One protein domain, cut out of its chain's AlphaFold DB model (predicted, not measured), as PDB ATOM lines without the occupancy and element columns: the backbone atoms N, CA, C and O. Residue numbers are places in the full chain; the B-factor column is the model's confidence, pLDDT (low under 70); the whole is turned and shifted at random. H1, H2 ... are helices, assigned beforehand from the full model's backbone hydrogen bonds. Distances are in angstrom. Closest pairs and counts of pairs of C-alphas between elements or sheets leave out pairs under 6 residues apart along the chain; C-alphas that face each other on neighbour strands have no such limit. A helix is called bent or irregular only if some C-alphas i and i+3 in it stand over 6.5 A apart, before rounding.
ATOM      1  N   ALA A  10      60.738   8.044   0.501       69.69
ATOM      2  CA  ALA A  10      61.539   7.340   1.497       69.69
ATOM      3  C   ALA A  10      61.920   5.926   1.035       69.69
ATOM      4  O   ALA A  10      63.080   5.524   1.131       69.69
ATOM      5  N   GLU A  11      60.973   5.171   0.483       73.75
ATOM      6  CA  GLU A  11      61.210   3.790   0.069       73.75
ATOM      7  C   GLU A  11      61.993   3.701  -1.245       73.75
ATOM      8  O   GLU A  11      62.864   2.839  -1.402       73.75
ATOM      9  N   ALA A  12      61.737   4.618  -2.181       71.38
ATOM     10  CA  ALA A  12      62.464   4.681  -3.442       71.38
ATOM     11  C   ALA A  12      63.933   5.064  -3.234       71.38
ATOM     12  O   ALA A  12      64.834   4.399  -3.757       71.38
ATOM     13  N   THR A  13      64.184   6.103  -2.431       68.31
ATOM     14  CA  THR A  13      65.549   6.523  -2.102       68.31
ATOM     15  C   THR A  13      66.265   5.483  -1.257       68.31
ATOM     16  O   THR A  13      67.430   5.218  -1.539       68.31
ATOM     17  N   LYS A  14      65.598   4.828  -0.296       73.19
ATOM     18  CA  LYS A  14      66.189   3.723   0.474       73.19
ATOM     19  C   LYS A  14      66.595   2.554  -0.423       73.19
ATOM     20  O   LYS A  14      67.731   2.113  -0.340       73.19
ATOM     21  N   LYS A  15      65.731   2.091  -1.334       77.12
ATOM     22  CA  LYS A  15      66.072   1.007  -2.281       77.12
ATOM     23  C   LYS A  15      67.237   1.374  -3.196       77.12
ATOM     24  O   LYS A  15      68.109   0.545  -3.455       77.12
ATOM     25  N   LEU A  16      67.257   2.613  -3.687       72.12
ATOM     26  CA  LEU A  16      68.392   3.122  -4.452       72.12
ATOM     27  C   LEU A  16      69.652   3.117  -3.603       72.12
ATOM     28  O   LEU A  16      70.667   2.607  -4.061       72.12
ATOM     29  N   LEU A  17      69.572   3.616  -2.373       67.38
ATOM     30  CA  LEU A  17      70.690   3.662  -1.453       67.38
ATOM     31  C   LEU A  17      71.187   2.263  -1.106       67.38
ATOM     32  O   LEU A  17      72.381   2.075  -1.200       67.38
ATOM     33  N   ASP A  18      70.334   1.283  -0.816       71.69
ATOM     34  CA  ASP A  18      70.734  -0.105  -0.531       71.69
ATOM     35  C   ASP A  18      71.481  -0.739  -1.717       71.69
ATOM     36  O   ASP A  18      72.464  -1.460  -1.550       71.69
ATOM     37  N   SER A  19      71.072  -0.408  -2.947       69.94
ATOM     38  CA  SER A  19      71.806  -0.804  -4.158       69.94
ATOM     39  C   SER A  19      73.128  -0.044  -4.343       69.94
ATOM     40  O   SER A  19      74.004  -0.465  -5.105       69.94
ATOM     41  N   TYR A  20      73.267   1.090  -3.656       66.19
ATOM     42  CA  TYR A  20      74.362   2.036  -3.785       66.19
ATOM     43  C   TYR A  20      75.308   2.034  -2.583       66.19
ATOM     44  O   TYR A  20      76.432   2.472  -2.749       66.19
ATOM     45  N   THR A  21      74.944   1.537  -1.401       61.78
ATOM     46  CA  THR A  21      75.670   1.742  -0.134       61.78
ATOM     47  C   THR A  21      77.077   1.184  -0.218       61.78
ATOM     48  O   THR A  21      78.025   1.836   0.201       61.78
ATOM     49  N   ASN A  22      77.249   0.041  -0.881       63.34
ATOM     50  CA  ASN A  22      78.570  -0.548  -1.087       63.34
ATOM     51  C   ASN A  22      79.438   0.258  -2.082       63.34
ATOM     52  O   ASN A  22      80.660   0.271  -1.974       63.34
ATOM     53  N   VAL A  23      78.833   0.961  -3.045       60.12
ATOM     54  CA  VAL A  23      79.542   1.756  -4.068       60.12
ATOM     55  C   VAL A  23      79.749   3.199  -3.612       60.12
ATOM     56  O   VAL A  23      80.843   3.726  -3.743       60.12
ATOM     57  N   GLY A  24      78.729   3.828  -3.041       58.31
ATOM     58  CA  GLY A  24      78.731   5.183  -2.507       58.31
ATOM     59  C   GLY A  24      79.610   5.326  -1.275       58.31
ATOM     60  O   GLY A  24      80.320   6.322  -1.184       58.31
ATOM     61  N   TYR A  25      79.650   4.327  -0.385       58.66
ATOM     62  CA  TYR A  25      80.613   4.313   0.717       58.66
ATOM     63  C   TYR A  25      82.043   4.173   0.191       58.66
ATOM     64  O   TYR A  25      82.896   4.984   0.528       58.66
ATOM     65  N   LYS A  26      82.310   3.226  -0.722       59.97
ATOM     66  CA  LYS A  26      83.641   3.084  -1.342       59.97
ATOM     67  C   LYS A  26      84.065   4.334  -2.113       59.97
ATOM     68  O   LYS A  26      85.215   4.735  -2.014       59.97
ATOM     69  N   PHE A  27      83.150   4.969  -2.840       62.00
ATOM     70  CA  PHE A  27      83.413   6.181  -3.613       62.00
ATOM     71  C   PHE A  27      83.648   7.393  -2.705       62.00
ATOM     72  O   PHE A  27      84.608   8.127  -2.910       62.00
ATOM     73  N   SER A  28      82.833   7.574  -1.664       59.31
ATOM     74  CA  SER A  28      83.001   8.677  -0.708       59.31
ATOM     75  C   SER A  28      84.266   8.496   0.133       59.31
ATOM     76  O   SER A  28      85.032   9.443   0.273       59.31
ATOM     77  N   SER A  29      84.555   7.277   0.597       58.94
ATOM     78  CA  SER A  29      85.800   6.950   1.306       58.94
ATOM     79  C   SER A  29      87.037   7.105   0.417       58.94
ATOM     80  O   SER A  29      88.054   7.617   0.878       58.94
ATOM     81  N   PHE A  30      86.955   6.735  -0.867       58.66
ATOM     82  CA  PHE A  30      88.034   6.949  -1.838       58.66
ATOM     83  C   PHE A  30      88.302   8.438  -2.089       58.66
ATOM     84  O   PHE A  30      89.454   8.853  -2.198       58.66
ATOM     85  N   VAL A  31      87.245   9.251  -2.166       61.38
ATOM     86  CA  VAL A  31      87.353  10.682  -2.476       61.38
ATOM     87  C   VAL A  31      87.769  11.517  -1.263       61.38
ATOM     88  O   VAL A  31      88.548  12.454  -1.421       61.38
ATOM     89  N   LEU A  32      87.268  11.203  -0.065       63.81
ATOM     90  CA  LEU A  32      87.469  12.034   1.128       63.81
ATOM     91  C   LEU A  32      88.630  11.571   2.011       63.81
ATOM     92  O   LEU A  32      89.103  12.360   2.822       63.81
ATOM     93  N   GLN A  33      89.097  10.322   1.864       66.38
ATOM     94  CA  GLN A  33      90.205   9.733   2.638       66.38
ATOM     95  C   GLN A  33      90.030   9.809   4.174       66.38
ATOM     96  O   GLN A  33      90.968   9.553   4.923       66.38
ATOM     97  N   ASN A  34      88.817  10.123   4.647       71.25
ATOM     98  CA  ASN A  34      88.423  10.199   6.049       71.25
ATOM     99  C   ASN A  34      87.065   9.482   6.226       71.25
ATOM    100  O   ASN A  34      86.077   9.920   5.627       71.25
ATOM    101  N   PRO A  35      86.990   8.406   7.034       70.44
ATOM    102  CA  PRO A  35      85.763   7.631   7.232       70.44
ATOM    103  C   PRO A  35      84.577   8.439   7.776       70.44
ATOM    104  O   PRO A  35      83.453   8.248   7.320       70.44
ATOM    105  N   THR A  36      84.816   9.363   8.711       74.81
ATOM    106  CA  THR A  36      83.755  10.176   9.328       74.81
ATOM    107  C   THR A  36      83.187  11.189   8.339       74.81
ATOM    108  O   THR A  36      81.975  11.369   8.254       74.81
ATOM    109  N   GLU A  37      84.045  11.817   7.530       76.94
ATOM    110  CA  GLU A  37      83.572  12.712   6.467       76.94
ATOM    111  C   GLU A  37      82.822  11.954   5.371       76.94
ATOM    112  O   GLU A  37      81.863  12.477   4.806       76.94
ATOM    113  N   ALA A  38      83.241  10.723   5.066       76.44
ATOM    114  CA  ALA A  38      82.545   9.880   4.105       76.44
ATOM    115  C   ALA A  38      81.125   9.535   4.570       76.44
ATOM    116  O   ALA A  38      80.195   9.588   3.765       76.44
ATOM    117  N   GLU A  39      80.940   9.231   5.854       77.12
ATOM    118  CA  GLU A  39      79.622   8.959   6.428       77.12
ATOM    119  C   GLU A  39      78.702  10.188   6.369       77.12
ATOM    120  O   GLU A  39      77.585  10.098   5.851       77.12
ATOM    121  N   ASP A  40      79.190  11.354   6.799       83.38
ATOM    122  CA  ASP A  40      78.445  12.617   6.725       83.38
ATOM    123  C   ASP A  40      78.083  12.987   5.273       83.38
ATOM    124  O   ASP A  40      76.948  13.373   4.973       83.38
ATOM    125  N   ALA A  41      79.011  12.792   4.332       84.00
ATOM    126  CA  ALA A  41      78.755  13.024   2.915       84.00
ATOM    127  C   ALA A  41      77.649  12.106   2.373       84.00
ATOM    128  O   ALA A  41      76.753  12.576   1.667       84.00
ATOM    129  N   VAL A  42      77.665  10.814   2.719       81.62
ATOM    130  CA  VAL A  42      76.618   9.860   2.316       81.62
ATOM    131  C   VAL A  42      75.252  10.292   2.855       81.62
ATOM    132  O   VAL A  42      74.284  10.335   2.090       81.62
ATOM    133  N   GLN A  43      75.171  10.689   4.128       83.06
ATOM    134  CA  GLN A  43      73.929  11.190   4.724       83.06
ATOM    135  C   GLN A  43      73.418  12.446   4.000       83.06
ATOM    136  O   GLN A  43      72.242  12.535   3.635       83.06
ATOM    137  N   LYS A  44      74.300  13.409   3.711       88.50
ATOM    138  CA  LYS A  44      73.950  14.640   2.982       88.50
ATOM    139  C   LYS A  44      73.478  14.372   1.559       88.50
ATOM    140  O   LYS A  44      72.510  14.994   1.114       88.50
ATOM    141  N   ILE A  45      74.127  13.452   0.849       87.50
ATOM    142  CA  ILE A  45      73.718  13.026  -0.493       87.50
ATOM    143  C   ILE A  45      72.315  12.425  -0.441       87.50
ATOM    144  O   ILE A  45      71.472  12.797  -1.258       87.50
ATOM    145  N   PHE A  46      72.038  11.570   0.543       82.06
ATOM    146  CA  PHE A  46      70.720  10.968   0.716       82.06
ATOM    147  C   PHE A  46      69.640  12.015   1.001       82.06
ATOM    148  O   PHE A  46      68.615  12.040   0.326       82.06
ATOM    149  N   MET A  47      69.894  12.953   1.918       86.69
ATOM    150  CA  MET A  47      68.960  14.048   2.202       86.69
ATOM    151  C   MET A  47      68.703  14.940   0.980       86.69
ATOM    152  O   MET A  47      67.604  15.476   0.815       86.69
ATOM    153  N   LYS A  48      69.712  15.153   0.128       89.62
ATOM    154  CA  LYS A  48      69.533  15.870  -1.143       89.62
ATOM    155  C   LYS A  48      68.689  15.053  -2.117       89.62
ATOM    156  O   LYS A  48      67.764  15.608  -2.698       89.62
ATOM    157  N   ALA A  49      68.967  13.759  -2.262       87.38
ATOM    158  CA  ALA A  49      68.195  12.867  -3.121       87.38
ATOM    159  C   ALA A  49      66.726  12.796  -2.684       87.38
ATOM    160  O   ALA A  49      65.848  13.024  -3.505       87.38
ATOM    161  N   PHE A  50      66.456  12.596  -1.394       85.50
ATOM    162  CA  PHE A  50      65.103  12.569  -0.835       85.50
ATOM    163  C   PHE A  50      64.318  13.843  -1.159       85.50
ATOM    164  O   PHE A  50      63.256  13.775  -1.766       85.50
ATOM    165  N   ARG A  51      64.891  15.018  -0.869       89.06
ATOM    166  CA  ARG A  51      64.252  16.315  -1.165       89.06
ATOM    167  C   ARG A  51      64.040  16.585  -2.654       89.06
ATOM    168  O   ARG A  51      63.228  17.428  -3.008       89.06
ATOM    169  N   SER A  52      64.795  15.910  -3.512       88.19
ATOM    170  CA  SER A  52      64.746  16.106  -4.962       88.19
ATOM    171  C   SER A  52      63.915  15.032  -5.670       88.19
ATOM    172  O   SER A  52      63.736  15.122  -6.883       88.19
ATOM    173  N   TRP A  53      63.428  14.015  -4.951       85.75
ATOM    174  CA  TRP A  53      62.782  12.841  -5.539       85.75
ATOM    175  C   TRP A  53      61.517  13.198  -6.319       85.75
ATOM    176  O   TRP A  53      61.368  12.774  -7.459       85.75
ATOM    177  N   ASP A  54      60.675  14.073  -5.778       84.06
ATOM    178  CA  ASP A  54      59.425  14.484  -6.439       84.06
ATOM    179  C   ASP A  54      59.673  15.274  -7.734       84.06
ATOM    180  O   ASP A  54      58.826  15.348  -8.622       84.06
ATOM    181  N   THR A  55      60.875  15.840  -7.877       84.62
ATOM    182  CA  THR A  55      61.311  16.549  -9.090       84.62
ATOM    183  C   THR A  55      62.016  15.637 -10.094       84.62
ATOM    184  O   THR A  55      62.356  16.066 -11.201       84.62
ATOM    185  N   PHE A  56      62.256  14.373  -9.740       84.56
ATOM    186  CA  PHE A  56      62.907  13.417 -10.618       84.56
ATOM    187  C   PHE A  56      61.945  12.951 -11.715       84.56
ATOM    188  O   PHE A  56      61.078  12.107 -11.529       84.56
ATOM    189  N   GLN A  57      62.147  13.481 -12.918       81.62
ATOM    190  CA  GLN A  57      61.277  13.234 -14.073       81.62
ATOM    191  C   GLN A  57      61.540  11.901 -14.798       81.62
ATOM    192  O   GLN A  57      61.036  11.696 -15.898       81.62
ATOM    193  N   GLY A  58      62.392  11.019 -14.260       82.38
ATOM    194  CA  GLY A  58      62.692   9.721 -14.884       82.38
ATOM    195  C   GLY A  58      63.410   9.792 -16.241       82.38
ATOM    196  O   GLY A  58      63.445   8.799 -16.962       82.38
ATOM    197  N   ARG A  59      63.983  10.950 -16.608       83.38
ATOM    198  CA  ARG A  59      64.698  11.150 -17.888       83.38
ATOM    199  C   ARG A  59      66.013  10.369 -17.991       83.38
ATOM    200  O   ARG A  59      66.497  10.116 -19.087       83.38
ATOM    201  N   ALA A  60      66.588  10.004 -16.852       81.19
ATOM    202  CA  ALA A  60      67.728   9.103 -16.732       81.19
ATOM    203  C   ALA A  60      67.343   7.958 -15.792       81.19
ATOM    204  O   ALA A  60      66.381   8.087 -15.037       81.19
ATOM    205  N   ASP A  61      68.104   6.863 -15.786       84.00
ATOM    206  CA  ASP A  61      67.960   5.866 -14.724       84.00
ATOM    207  C   ASP A  61      68.262   6.510 -13.356       84.00
ATOM    208  O   ASP A  61      69.163   7.345 -13.220       84.00
ATOM    209  N   ALA A  62      67.511   6.117 -12.332       81.12
ATOM    210  CA  ALA A  62      67.583   6.678 -10.991       81.12
ATOM    211  C   ALA A  62      68.978   6.514 -10.360       81.12
ATOM    212  O   ALA A  62      69.422   7.378  -9.604       81.12
ATOM    213  N   LYS A  63      69.722   5.465 -10.740       79.81
ATOM    214  CA  LYS A  63      71.130   5.287 -10.353       79.81
ATOM    215  C   LYS A  63      72.031   6.392 -10.914       79.81
ATOM    216  O   LYS A  63      72.876   6.919 -10.195       79.81
ATOM    217  N   THR A  64      71.850   6.750 -12.183       83.12
ATOM    218  CA  THR A  64      72.604   7.822 -12.854       83.12
ATOM    219  C   THR A  64      72.272   9.186 -12.259       83.12
ATOM    220  O   THR A  64      73.154  10.023 -12.078       83.12
ATOM    221  N   TRP A  65      71.007   9.401 -11.908       87.81
ATOM    222  CA  TRP A  65      70.574  10.610 -11.220       87.81
ATOM    223  C   TRP A  65      71.152  10.719  -9.801       87.81
ATOM    224  O   TRP A  65      71.720  11.748  -9.452       87.81
ATOM    225  N   LEU A  66      71.124   9.646  -9.005       83.94
ATOM    226  CA  LEU A  66      71.751   9.641  -7.678       83.94
ATOM    227  C   LEU A  66      73.266   9.905  -7.762       83.94
ATOM    228  O   LEU A  66      73.826  10.653  -6.961       83.94
ATOM    229  N   LEU A  67      73.918   9.331  -8.776       82.25
ATOM    230  CA  LEU A  67      75.330   9.555  -9.085       82.25
ATOM    231  C   LEU A  67      75.668  11.023  -9.335       82.25
ATOM    232  O   LEU A  67      76.731  11.479  -8.914       82.25
ATOM    233  N   SER A  68      74.799  11.762 -10.026       88.19
ATOM    234  CA  SER A  68      75.042  13.177 -10.302       88.19
ATOM    235  C   SER A  68      74.953  14.013  -9.022       88.19
ATOM    236  O   SER A  68      75.819  14.856  -8.789       88.19
ATOM    237  N   ILE A  69      73.993  13.712  -8.140       89.44
ATOM    238  CA  ILE A  69      73.875  14.345  -6.817       89.44
ATOM    239  C   ILE A  69      75.129  14.071  -5.982       89.44
ATOM    240  O   ILE A  69      75.720  15.004  -5.431       89.44
ATOM    241  N   ALA A  70      75.558  12.807  -5.923       85.81
ATOM    242  CA  ALA A  70      76.747  12.394  -5.186       85.81
ATOM    243  C   ALA A  70      78.007  13.099  -5.698       85.81
ATOM    244  O   ALA A  70      78.751  13.706  -4.927       85.81
ATOM    245  N   ARG A  71      78.211  13.075  -7.018       86.69
ATOM    246  CA  ARG A  71      79.336  13.727  -7.688       86.69
ATOM    247  C   ARG A  71      79.388  15.219  -7.369       86.69
ATOM    248  O   ARG A  71      80.445  15.709  -6.981       86.69
ATOM    249  N   ASN A  72      78.269  15.925  -7.516       91.12
ATOM    250  CA  ASN A  72      78.211  17.362  -7.256       91.12
ATOM    251  C   ASN A  72      78.565  17.667  -5.798       91.12
ATOM    252  O   ASN A  72      79.422  18.505  -5.539       91.12
ATOM    253  N   HIS A  73      77.985  16.923  -4.850       90.44
ATOM    254  CA  HIS A  73      78.280  17.116  -3.433       90.44
ATOM    255  C   HIS A  73      79.762  16.909  -3.098       90.44
ATOM    256  O   HIS A  73      80.347  17.717  -2.378       90.44
ATOM    257  N   LEU A  74      80.372  15.851  -3.635       86.06
ATOM    258  CA  LEU A  74      81.773  15.535  -3.377       86.06
ATOM    259  C   LEU A  74      82.720  16.568  -4.001       86.06
ATOM    260  O   LEU A  74      83.683  16.974  -3.355       86.06
ATOM    261  N   TYR A  75      82.438  17.055  -5.214       88.94
ATOM    262  CA  TYR A  75      83.234  18.131  -5.811       88.94
ATOM    263  C   TYR A  75      83.137  19.439  -5.027       88.94
ATOM    264  O   TYR A  75      84.157  20.107  -4.843       88.94
ATOM    265  N   ASP A  76      81.949  19.795  -4.540       90.81
ATOM    266  CA  ASP A  76      81.774  20.976  -3.696       90.81
ATOM    267  C   ASP A  76      82.589  20.849  -2.403       90.81
ATOM    268  O   ASP A  76      83.325  21.772  -2.042       90.81
ATOM    269  N   ARG A  77      82.553  19.675  -1.754       88.19
ATOM    270  CA  ARG A  77      83.340  19.403  -0.542       88.19
ATOM    271  C   ARG A  77      84.846  19.482  -0.802       88.19
ATOM    272  O   ARG A  77      85.567  20.097  -0.021       88.19
ATOM    273  N   LEU A  78      85.332  18.925  -1.912       86.94
ATOM    274  CA  LEU A  78      86.748  19.017  -2.291       86.94
ATOM    275  C   LEU A  78      87.195  20.469  -2.509       86.94
ATOM    276  O   LEU A  78      88.284  20.855  -2.077       86.94
ATOM    277  N   ARG A  79      86.361  21.287  -3.163       90.50
ATOM    278  CA  ARG A  79      86.634  22.721  -3.366       90.50
ATOM    279  C   ARG A  79      86.693  23.472  -2.039       90.50
ATOM    280  O   ARG A  79      87.565  24.319  -1.850       90.50
ATOM    281  N   GLU A  80      85.800  23.144  -1.113       90.56
ATOM    282  CA  GLU A  80      85.798  23.706   0.234       90.56
ATOM    283  C   GLU A  80      87.061  23.338   1.021       90.56
ATOM    284  O   GLU A  80      87.741  24.236   1.512       90.56
ATOM    285  N   GLN A  81      87.462  22.064   1.029       88.38
ATOM    286  CA  GLN A  81      88.706  21.633   1.676       88.38
ATOM    287  C   GLN A  81      89.943  22.345   1.100       88.38
ATOM    288  O   GLN A  81      90.868  22.713   1.827       88.38
ATOM    289  N   GLN A  82      89.992  22.558  -0.221       90.88
ATOM    290  CA  GLN A  82      91.075  23.322  -0.849       90.88
ATOM    291  C   GLN A  82      91.090  24.783  -0.376       90.88
ATOM    292  O   GLN A  82      92.161  25.333  -0.108       90.88
ATOM    293  N   ARG A  83      89.911  25.405  -0.242       93.94
ATOM    294  CA  ARG A  83      89.762  26.771   0.276       93.94
ATOM    295  C   ARG A  83      90.224  26.865   1.731       93.94
ATOM    296  O   ARG A  83      91.011  27.757   2.039       93.94
ATOM    297  N   GLU A  84      89.790  25.944   2.587       92.31
ATOM    298  CA  GLU A  84      90.181  25.857   4.002       92.31
ATOM    299  C   GLU A  84      91.701  25.733   4.152       92.31
ATOM    300  O   GLU A  84      92.323  26.542   4.842       92.31
ATOM    301  N   ARG A  85      92.331  24.809   3.410       91.44
ATOM    302  CA  ARG A  85      93.796  24.650   3.406       91.44
ATOM    303  C   ARG A  85      94.526  25.922   2.978       91.44
ATOM    304  O   ARG A  85      95.554  26.267   3.560       91.44
ATOM    305  N   ARG A  86      94.014  26.634   1.969       93.81
ATOM    306  CA  ARG A  86      94.615  27.892   1.497       93.81
ATOM    307  C   ARG A  86      94.539  28.989   2.558       93.81
ATOM    308  O   ARG A  86      95.521  29.701   2.751       93.81
ATOM    309  N   LEU A  87      93.395  29.127   3.227       94.81
ATOM    310  CA  LEU A  87      93.202  30.111   4.293       94.81
ATOM    311  C   LEU A  87      94.095  29.807   5.495       94.81
ATOM    312  O   LEU A  87      94.788  30.705   5.967       94.81
ATOM    313  N   LEU A  88      94.161  28.541   5.915       93.69
ATOM    314  CA  LEU A  88      95.038  28.113   7.000       93.69
ATOM    315  C   LEU A  88      96.510  28.397   6.674       93.69
ATOM    316  O   LEU A  88      97.225  28.963   7.493       93.69
ATOM    317  N   ARG A  89      96.958  28.083   5.451       92.81
ATOM    318  CA  ARG A  89      98.324  28.397   5.005       92.81
ATOM    319  C   ARG A  89      98.610  29.899   5.044       92.81
ATOM    320  O   ARG A  89      99.692  30.284   5.467       92.81
ATOM    321  N   LYS A  90      97.663  30.741   4.615       93.06
ATOM    322  CA  LYS A  90      97.806  32.206   4.669       93.06
ATOM    323  C   LYS A  90      97.936  32.695   6.112       93.06
ATOM    324  O   LYS A  90      98.873  33.424   6.403       93.06
ATOM    325  N   ALA A  91      97.063  32.228   7.004       92.19
ATOM    326  CA  ALA A  91      97.088  32.587   8.420       92.19
ATOM    327  C   ALA A  91      98.392  32.154   9.112       92.19
ATOM    328  O   ALA A  91      98.979  32.929   9.860       92.19
ATOM    329  N   LEU A  92      98.892  30.948   8.817       90.75
ATOM    330  CA  LEU A  92     100.174  30.461   9.342       90.75
ATOM    331  C   LEU A  92     101.356  31.314   8.862       90.75
ATOM    332  O   LEU A  92     102.246  31.620   9.650       90.75
ATOM    333  N   LEU A  93     101.362  31.715   7.586       91.19
ATOM    334  CA  LEU A  93     102.393  32.605   7.045       91.19
ATOM    335  C   LEU A  93     102.332  33.991   7.697       91.19
ATOM    336  O   LEU A  93     103.371  34.531   8.061       91.19
ATOM    337  N   GLU A  94     101.131  34.544   7.881       89.81
ATOM    338  CA  GLU A  94     100.931  35.834   8.550       89.81
ATOM    339  C   GLU A  94     101.420  35.792  10.006       89.81
ATOM    340  O   GLU A  94     102.195  36.662  10.409       89.81
ATOM    341  N   ALA A  95     101.077  34.742  10.759       85.12
ATOM    342  CA  ALA A  95     101.553  34.540  12.128       85.12
ATOM    343  C   ALA A  95     103.091  34.460  12.205       85.12
ATOM    344  O   ALA A  95     103.709  35.177  12.986       85.12
ATOM    345  N   GLN A  96     103.728  33.683  11.320       81.69
ATOM    346  CA  GLN A  96     105.192  33.571  11.262       81.69
ATOM    347  C   GLN A  96     105.883  34.889  10.887       81.69
ATOM    348  O   GLN A  96     106.986  35.177  11.358       81.69
ATOM    349  N   THR A  97     105.269  35.698  10.018       77.75
ATOM    350  CA  THR A  97     105.813  37.019   9.679       77.75
ATOM    351  C   THR A  97     105.669  38.023  10.814       77.75
ATOM    352  O   THR A  97     106.525  38.898  10.939       77.75
ATOM    353  N   ASN A  98     104.625  37.903  11.636       72.44
ATOM    354  CA  ASN A  98     104.405  38.798  12.763       72.44
ATOM    355  C   ASN A  98     105.409  38.524  13.895       72.44
ATOM    356  O   ASN A  98     106.067  39.459  14.341       72.44
ATOM    357  N   ASP A  99     105.648  37.249  14.223       66.75
ATOM    358  CA  ASP A  99     106.679  36.841  15.195       66.75
ATOM    359  C   ASP A  99     108.090  37.310  14.790       66.75
ATOM    360  O   ASP A  99     108.876  37.767  15.619       66.75
ATOM    361  N   ARG A 100     108.435  37.254  13.494       62.91
ATOM    362  CA  ARG A 100     109.740  37.756  13.012       62.91
ATOM    363  C   ARG A 100     109.868  39.277  13.075       62.91
ATOM    364  O   ARG A 100     110.981  39.775  13.214       62.91
ATOM    365  N   ARG A 101     108.769  40.020  12.919       61.75
ATOM    366  CA  ARG A 101     108.789  41.490  12.951       61.75
ATOM    367  C   ARG A 101     108.987  42.024  14.365       61.75
ATOM    368  O   ARG A 101     109.747  42.972  14.520       61.75
ATOM    369  N   GLU A 102     108.383  41.397  15.374       59.41
ATOM    370  CA  GLU A 102     108.592  41.787  16.777       59.41
ATOM    371  C   GLU A 102     110.059  41.644  17.209       59.41
ATOM    372  O   GLU A 102     110.568  42.501  17.924       59.41
ATOM    373  N   TYR A 103     110.784  40.643  16.701       57.50
ATOM    374  CA  TYR A 103     112.201  40.448  17.037       57.50
ATOM    375  C   TYR A 103     113.141  41.490  16.396       57.50
ATOM    376  O   TYR A 103     114.153  41.854  16.985       57.50
ATOM    377  N   ILE A 104     112.812  42.002  15.202       56.78
ATOM    378  CA  ILE A 104     113.654  42.977  14.476       56.78
ATOM    379  C   ILE A 104     113.489  44.401  15.031       56.78
ATOM    380  O   ILE A 104     114.427  45.184  14.966       56.78
ATOM    381  N   ILE A 105     112.322  44.748  15.582       58.66
ATOM    382  CA  ILE A 105     112.051  46.097  16.117       58.66
ATOM    383  C   ILE A 105     112.663  46.291  17.523       58.66
ATOM    384  O   ILE A 105     112.832  47.421  17.972       58.66
ATOM    385  N   LEU A 106     113.019  45.202  18.213       53.91
ATOM    386  CA  LEU A 106     113.626  45.212  19.551       53.91
ATOM    387  C   LEU A 106     115.173  45.227  19.550       53.91
ATOM    388  O   LEU A 106     115.765  45.095  20.621       53.91
ATOM    389  N   THR A 107     115.823  45.369  18.385       49.19
ATOM    390  CA  THR A 107     117.295  45.448  18.232       49.19
ATOM    391  C   THR A 107     117.700  46.797  17.654       49.19
ATOM    392  O   THR A 107     118.730  47.343  18.107       49.19
TER     393      THR A 107
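This is residues 10 to 107 of the 107 residues of the protein "Sigma-70 family RNA polymerase sigma factor" of Alicyclobacillaceae bacterium I2511 (UniProt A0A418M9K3). One long helix, H3, has a compact head of helices at its first end, and its far part, residues 82 to 105, sticks out as a long straight arm. In the head, H2 crosses the first part of H3, and the bent helix H1, whose two arms make an L, packs on H2, with its second arm also running beside H3. The printed part has 98 residues with three named helices, H1, H2 and H3 in that order, and no named strand; the class is all helix. The whole is extended, with a radius of gyration of the C-alphas of 20.8 A, and spans 72 by 24 by 18 A, the length coming from the arm.

H3, residues 62 to 105, touches H2, residues 35 to 55, at a steep tilt of 46 degrees, opposite ways. Their closest C-alphas are those of Ile 45 and Ala 70, 5.6 A apart; H3 touches H2 with residues 66 to 74 alone, and H2 touches H3 with residues 41 to 49 alone. H1, residues 10 to 32, was assigned as one helix by its hydrogen bonds but is bent, with C-alphas 19 and 22 7.4 A apart; its arms, H1a, residues 10 to 19, and H1b, residues 22 to 32, are about perpendicular at 79 degrees. H1b touches H3 with residues 70 to 78 of H3 alone, at a shallow tilt of 21 degrees, the same way; the closest C-alphas, of Val 31 and Leu 74, are 7.4 A apart. H1b also touches H2, at a steep tilt of 61 degrees, opposite ways, with the closest C-alphas those of Ser 28 and Ala 38, 5.0 A apart. H1a touches H2 at a steep tilt of 47 degrees, opposite ways, the closest C-alphas being those of Thr 13 and Phe 50, 6.2 A apart. H1a and H3 are close but not clearly touching, with the C-alphas of Leu 16 and Lys 63 the closest at 6.9 A. H2 is irregular, with C-alphas 51 and 54 7.4 A apart. Every O i to N i+4 pair is within hydrogen-bond range in H1a; the counts are 6 of 7 in H1b, 15 of 17 in H2 and 38 of 40 in H3.

H3 measures 65.3 A from C-alpha 62 at (67.583, 6.678, -10.991) to C-alpha 105 at (112.051, 46.097, 16.117). H2 measures 30.7 A, H1b 15.6 A and H1a 14.3 A, the last from C-alpha 10 at (61.539, 7.340, 1.497).

The C-alphas farthest apart, of Gly 58 and Thr 107, are 73.2 A apart. Residues 82 to 107 stand free, and the body without them spans 32 by 22 by 17 A. The printed part has no cut; the link from H1 to H2 is tight and that from H2 to H3 is short. The mean pLDDT of the printed part is 78.3, and it is under 70 at residues 10, 13, 17, 19 to 33 and 99 to 107.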